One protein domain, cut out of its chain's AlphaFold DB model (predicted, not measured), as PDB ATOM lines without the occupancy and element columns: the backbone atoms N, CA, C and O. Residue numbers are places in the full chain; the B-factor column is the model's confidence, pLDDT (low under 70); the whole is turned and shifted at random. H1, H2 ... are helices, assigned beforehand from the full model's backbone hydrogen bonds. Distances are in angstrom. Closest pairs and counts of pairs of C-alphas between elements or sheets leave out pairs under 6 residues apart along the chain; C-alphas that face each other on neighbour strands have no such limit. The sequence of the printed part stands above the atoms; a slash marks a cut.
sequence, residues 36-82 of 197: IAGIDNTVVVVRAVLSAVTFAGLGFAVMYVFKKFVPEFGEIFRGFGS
ATOM      1  N   ILE A  36       9.702 -17.308 206.620       91.12
ATOM      2  CA  ILE A  36       9.653 -17.062 205.165       91.12
ATOM      3  C   ILE A  36      10.779 -16.122 204.715       91.12
ATOM      4  O   ILE A  36      11.331 -16.292 203.631       91.12
ATOM      5  N   ALA A  37      11.139 -15.139 205.541       87.62
ATOM      6  CA  ALA A  37      12.180 -14.168 205.218       87.62
ATOM      7  C   ALA A  37      13.615 -14.724 205.327       87.62
ATOM      8  O   ALA A  37      14.549 -14.034 204.923       87.62
ATOM      9  N   GLY A  38      13.808 -15.932 205.875       86.06
ATOM     10  CA  GLY A  38      15.134 -16.540 206.040       86.06
ATOM     11  C   GLY A  38      16.052 -15.783 207.008       86.06
ATOM     12  O   GLY A  38      17.269 -15.816 206.855       86.06
ATOM     13  N   ILE A  39      15.476 -15.060 207.973       87.50
ATOM     14  CA  ILE A  39      16.212 -14.268 208.968       87.50
ATOM     15  C   ILE A  39      16.711 -15.182 210.097       87.50
ATOM     16  O   ILE A  39      16.063 -16.171 210.434       87.50
ATOM     17  N   ASP A  40      17.828 -14.815 210.734       88.56
ATOM     18  CA  ASP A  40      18.331 -15.484 211.936       88.56
ATOM     19  C   ASP A  40      17.250 -15.675 213.014       88.56
ATOM     20  O   ASP A  40      16.584 -14.726 213.445       88.56
ATOM     21  N   ASN A  41      17.147 -16.909 213.522       82.50
ATOM     22  CA  ASN A  41      16.133 -17.327 214.497       82.50
ATOM     23  C   ASN A  41      16.082 -16.420 215.741       82.50
ATOM     24  O   ASN A  41      15.005 -16.131 216.258       82.50
ATOM     25  N   THR A  42      17.230 -15.915 216.201       87.69
ATOM     26  CA  THR A  42      17.305 -15.002 217.353       87.69
ATOM     27  C   THR A  42      16.578 -13.684 217.089       87.69
ATOM     28  O   THR A  42      15.835 -13.198 217.942       87.69
ATOM     29  N   VAL A  43      16.748 -13.112 215.894       87.62
ATOM     30  CA  VAL A  43      16.092 -11.856 215.505       87.62
ATOM     31  C   VAL A  43      14.586 -12.073 215.371       87.62
ATOM     32  O   VAL A  43      13.803 -11.224 215.802       87.62
ATOM     33  N   VAL A  44      14.170 -13.227 214.840       88.38
ATOM     34  CA  VAL A  44      12.754 -13.601 214.725       88.38
ATOM     35  C   VAL A  44      12.088 -13.684 216.100       88.38
ATOM     36  O   VAL A  44      11.019 -13.105 216.283       88.38
ATOM     37  N   VAL A  45      12.725 -14.326 217.085       86.62
ATOM     38  CA  VAL A  45      12.176 -14.455 218.447       86.62
ATOM     39  C   VAL A  45      12.045 -13.094 219.130       86.62
ATOM     40  O   VAL A  45      10.984 -12.778 219.669       86.62
ATOM     41  N   VAL A  46      13.082 -12.251 219.076       90.75
ATOM     42  CA  VAL A  46      13.032 -10.906 219.677       90.75
ATOM     43  C   VAL A  46      11.929 -10.063 219.031       90.75
ATOM     44  O   VAL A  46      11.158  -9.402 219.729       90.75
ATOM     45  N   ARG A  47      11.801 -10.120 217.700       86.50
ATOM     46  CA  ARG A  47      10.748  -9.412 216.964       86.50
ATOM     47  C   ARG A  47       9.355  -9.937 217.306       86.50
ATOM     48  O   ARG A  47       8.449  -9.126 217.488       86.50
ATOM     49  N   ALA A  48       9.194 -11.252 217.453       81.81
ATOM     50  CA  ALA A  48       7.930 -11.865 217.842       81.81
ATOM     51  C   ALA A  48       7.486 -11.387 219.230       81.81
ATOM     52  O   ALA A  48       6.350 -10.943 219.379       81.81
ATOM     53  N   VAL A  49       8.391 -11.357 220.212       86.50
ATOM     54  CA  VAL A  49       8.088 -10.840 221.557       86.50
ATOM     55  C   VAL A  49       7.718  -9.354 221.515       86.50
ATOM     56  O   VAL A  49       6.708  -8.959 222.095       86.50
ATOM     57  N   LEU A  50       8.477  -8.528 220.786       88.69
ATOM     58  CA  LEU A  50       8.164  -7.101 220.640       88.69
ATOM     59  C   LEU A  50       6.802  -6.872 219.974       88.69
ATOM     60  O   LEU A  50       6.035  -6.018 220.427       88.69
ATOM     61  N   SER A  51       6.483  -7.649 218.935       80.75
ATOM     62  CA  SER A  51       5.178  -7.602 218.270       80.75
ATOM     63  C   SER A  51       4.049  -8.051 219.196       80.75
ATOM     64  O   SER A  51       3.024  -7.384 219.267       80.75
ATOM     65  N   ALA A  52       4.253  -9.104 219.990       82.88
ATOM     66  CA  ALA A  52       3.257  -9.587 220.938       82.88
ATOM     67  C   ALA A  52       2.920  -8.516 221.984       82.88
ATOM     68  O   ALA A  52       1.746  -8.268 222.243       82.88
ATOM     69  N   VAL A  53       3.923  -7.815 222.525       88.25
ATOM     70  CA  VAL A  53       3.703  -6.716 223.483       88.25
ATOM     71  C   VAL A  53       2.954  -5.545 222.835       88.25
ATOM     72  O   VAL A  53       2.018  -5.011 223.430       88.25
ATOM     73  N   THR A  54       3.323  -5.154 221.611       88.50
ATOM     74  CA  THR A  54       2.638  -4.056 220.903       88.50
ATOM     75  C   THR A  54       1.196  -4.411 220.558       88.50
ATOM     76  O   THR A  54       0.302  -3.600 220.791       88.50
ATOM     77  N   PHE A  55       0.947  -5.623 220.064       84.50
ATOM     78  CA  PHE A  55      -0.399  -6.092 219.748       84.50
ATOM     79  C   PHE A  55      -1.243  -6.321 221.003       84.50
ATOM     80  O   PHE A  55      -2.419  -5.976 220.990       84.50
ATOM     81  N   ALA A  56      -0.674  -6.804 222.109       83.06
ATOM     82  CA  ALA A  56      -1.386  -6.900 223.384       83.06
ATOM     83  C   ALA A  56      -1.838  -5.515 223.879       83.06
ATOM     84  O   ALA A  56      -2.999  -5.333 224.251       83.06
ATOM     85  N   GLY A  57      -0.950  -4.515 223.812       89.62
ATOM     86  CA  GLY A  57      -1.287  -3.127 224.131       89.62
ATOM     87  C   GLY A  57      -2.361  -2.553 223.203       89.62
ATOM     88  O   GLY A  57      -3.300  -1.909 223.669       89.62
ATOM     89  N   LEU A  58      -2.266  -2.833 221.900       87.00
ATOM     90  CA  LEU A  58      -3.261  -2.417 220.912       87.00
ATOM     91  C   LEU A  58      -4.623  -3.072 221.174       87.00
ATOM     92  O   LEU A  58      -5.637  -2.383 221.188       87.00
ATOM     93  N   GLY A  59      -4.652  -4.380 221.427       82.69
ATOM     94  CA  GLY A  59      -5.867  -5.127 221.740       82.69
ATOM     95  C   GLY A  59      -6.552  -4.584 222.992       82.69
ATOM     96  O   GLY A  59      -7.760  -4.346 222.976       82.69
ATOM     97  N   PHE A  60      -5.779  -4.283 224.040       83.19
ATOM     98  CA  PHE A  60      -6.299  -3.634 225.243       83.19
ATOM     99  C   PHE A  60      -6.860  -2.235 224.951       83.19
ATOM    100  O   PHE A  60      -7.956  -1.902 225.405       83.19
ATOM    101  N   ALA A  61      -6.156  -1.424 224.156       86.00
ATOM    102  CA  ALA A  61      -6.616  -0.093 223.767       86.00
ATOM    103  C   ALA A  61      -7.919  -0.145 222.954       86.00
ATOM    104  O   ALA A  61      -8.844   0.623 223.218       86.00
ATOM    105  N   VAL A  62      -8.025  -1.077 222.006       85.31
ATOM    106  CA  VAL A  62      -9.237  -1.303 221.212       85.31
ATOM    107  C   VAL A  62     -10.402  -1.715 222.117       85.31
ATOM    108  O   VAL A  62     -11.481  -1.132 222.019       85.31
ATOM    109  N   MET A  63     -10.184  -2.637 223.059       76.94
ATOM    110  CA  MET A  63     -11.208  -3.037 224.035       76.94
ATOM    111  C   MET A  63     -11.651  -1.862 224.917       76.94
ATOM    112  O   MET A  63     -12.845  -1.655 225.143       76.94
ATOM    113  N   TYR A  64     -10.701  -1.037 225.364       84.44
ATOM    114  CA  TYR A  64     -10.988   0.164 226.145       84.44
ATOM    115  C   TYR A  64     -11.884   1.146 225.377       84.44
ATOM    116  O   TYR A  64     -12.838   1.692 225.938       84.44
ATOM    117  N   VAL A  65     -11.615   1.342 224.084       88.44
ATOM    118  CA  VAL A  65     -12.455   2.154 223.195       88.44
ATOM    119  C   VAL A  65     -13.840   1.519 223.056       88.44
ATOM    120  O   VAL A  65     -14.833   2.207 223.277       88.44
ATOM    121  N   PHE A  66     -13.945   0.216 222.789       84.00
ATOM    122  CA  PHE A  66     -15.246  -0.449 222.671       84.00
ATOM    123  C   PHE A  66     -16.097  -0.323 223.937       84.00
ATOM    124  O   PHE A  66     -17.255   0.076 223.836       84.00
ATOM    125  N   LYS A  67     -15.527  -0.530 225.132       77.50
ATOM    126  CA  LYS A  67     -16.263  -0.309 226.391       77.50
ATOM    127  C   LYS A  67     -16.749   1.129 226.548       77.50
ATOM    128  O   LYS A  67     -17.783   1.355 227.170       77.50
ATOM    129  N   LYS A  68     -15.997   2.101 226.026       84.69
ATOM    130  CA  LYS A  68     -16.321   3.523 226.164       84.69
ATOM    131  C   LYS A  68     -17.364   4.000 225.159       84.69
ATOM    132  O   LYS A  68     -18.167   4.859 225.509       84.69
ATOM    133  N   PHE A  69     -17.338   3.474 223.938       86.31
ATOM    134  CA  PHE A  69     -18.183   3.959 222.845       86.31
ATOM    135  C   PHE A  69     -19.393   3.074 222.561       86.31
ATOM    136  O   PHE A  69     -20.398   3.593 222.089       86.31
ATOM    137  N   VAL A  70     -19.330   1.773 222.853       83.88
ATOM    138  CA  VAL A  70     -20.426   0.846 222.556       83.88
ATOM    139  C   VAL A  70     -20.555  -0.213 223.662       83.88
ATOM    140  O   VAL A  70     -20.070  -1.339 223.523       83.88
ATOM    141  N   PRO A  71     -21.223   0.122 224.782       71.94
ATOM    142  CA  PRO A  71     -21.402  -0.803 225.902       71.94
ATOM    143  C   PRO A  71     -22.219  -2.061 225.543       71.94
ATOM    144  O   PRO A  71     -22.081  -3.078 226.216       71.94
ATOM    145  N   GLU A  72     -23.007  -2.031 224.463       76.94
ATOM    146  CA  GLU A  72     -23.850  -3.153 224.016       76.94
ATOM    147  C   GLU A  72     -23.052  -4.351 223.470       76.94
ATOM    148  O   GLU A  72     -23.502  -5.493 223.561       76.94
ATOM    149  N   PHE A  73     -21.819  -4.145 222.982       69.50
ATOM    150  CA  PHE A  73     -20.994  -5.265 222.511       69.50
ATOM    151  C   PHE A  73     -20.558  -6.208 223.639       69.50
ATOM    152  O   PHE A  73     -20.246  -7.367 223.369       69.50
ATOM    153  N   GLY A  74     -20.565  -5.763 224.902       67.50
ATOM    154  CA  GLY A  74     -20.212  -6.617 226.041       67.50
ATOM    155  C   GLY A  74     -21.127  -7.839 226.189       67.50
ATOM    156  O   GLY A  74     -20.667  -8.912 226.583       67.50
ATOM    157  N   GLU A  75     -22.402  -7.707 225.819       71.38
ATOM    158  CA  GLU A  75     -23.368  -8.813 225.860       71.38
ATOM    159  C   GLU A  75     -23.122  -9.813 224.726       71.38
ATOM    160  O   GLU A  75     -23.144 -11.025 224.941       71.38
ATOM    161  N   ILE A  76     -22.773  -9.308 223.542       69.75
ATOM    162  CA  ILE A  76     -22.457 -10.117 222.362       69.75
ATOM    163  C   ILE A  76     -21.180 -10.937 222.606       69.75
ATOM    164  O   ILE A  76     -21.161 -12.143 222.359       69.75
ATOM    165  N   PHE A  77     -20.133 -10.331 223.176       64.38
ATOM    166  CA  PHE A  77     -18.881 -11.034 223.483       64.38
ATOM    167  C   PHE A  77     -19.029 -12.116 224.566       64.38
ATOM    168  O   PHE A  77     -18.327 -13.127 224.499       64.38
ATOM    169  N   ARG A  78     -19.964 -11.982 225.521       65.19
ATOM    170  CA  ARG A  78     -20.290 -13.077 226.460       65.19
ATOM    171  C   ARG A  78     -20.886 -14.298 225.754       65.19
ATOM    172  O   ARG A  78     -20.596 -15.424 226.156       65.19
ATOM    173  N   GLY A  79     -21.668 -14.082 224.694       67.44
ATOM    174  CA  GLY A  79     -22.199 -15.158 223.854       67.44
ATOM    175  C   GLY A  79     -21.105 -15.932 223.112       67.44
ATOM    176  O   GLY A  79     -21.159 -17.157 223.047       67.44
ATOM    177  N   PHE A  80     -20.069 -15.242 222.626       58.75
ATOM    178  CA  PHE A  80     -18.928 -15.877 221.953       58.75
ATOM    179  C   PHE A  80     -17.982 -16.603 222.922       58.75
ATOM    180  O   PHE A  80     -17.577 -17.729 222.651       58.75
ATOM    181  N   GLY A  81     -17.683 -16.013 224.086       53.91
ATOM    182  CA  GLY A  81     -16.751 -16.596 225.060       53.91
ATOM    183  C   GLY A  81     -17.246 -17.859 225.776       53.91
ATOM    184  O   GLY A  81     -16.450 -18.521 226.435       53.91
ATOM    185  N   SER A  82     -18.532 -18.198 225.655       54.50
ATOM    186  CA  SER A  82     -19.125 -19.397 226.269       54.50
ATOM    187  C   SER A  82     -19.047 -20.642 225.373       54.50
ATOM    188  O   SER A  82     -19.339 -21.739 225.835       54.50
TER     189      SER A  82
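This is residues 36 to 82 of the 197 residues of an uncharacterized protein of Spirochaetae bacterium HGW-Spirochaetae-1 (UniProt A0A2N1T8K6). One long helix, H1, makes the length of this extended domain, and a short helix, H2, turns back after a tight link at its end to make a sharp corner, as a lopsided V with one long arm and one short arm. At the other end, residues 36 to 40 stand free as a short tail before H1 with no named element. The printed part has 47 residues, with two named helices in the order H1, H2 and no named strand, and its class is all helix. It is extended, with a radius of gyration of the C-alphas of 16.3 A, and its C-alphas span 45 by 22 by 14 A.

H1 is residues 41 to 69, 41.2 A from first to last C-alpha; it begins with C-alpha 41 at (16.133, -17.327, 214.497) and ends with C-alpha 69 at (-18.183, 3.959, 222.845). H2 is residues 73 to 81, 12.4 A from first to last C-alpha, and ends with C-alpha 81 at (-16.751, -16.596, 225.060).

H1 and H2 only just touch, with 3 pairs of C-alphas within 8 A, and they touch only at the corner by their link. H1 touches H2 with residues 66 to 67 alone. The closest C-alphas of the two helices, those of Lys 67 and Gly 74, are 7.5 A apart. Their lines stand at a steep tilt of 48 degrees, and they run opposite ways. Their centres are 21.5 A apart. In H1 and H2 every O i to N i+4 pair is within hydrogen-bond range.

The outline is a rod, and the two C-alphas farthest apart, those of Asp 40 and Glu 72, are 45.6 A apart. Residues 36 to 62, of which 41 to 62 belong to H1, stand free, and so do residues 75 to 82, of which 75 to 81 belong to H2. The link from H1 to H2, 3 residues, is tight. The printed part has no cut. The mean pLDDT of the printed part is 80.6; residues 73 to 74 and 76 to 82 are under 70.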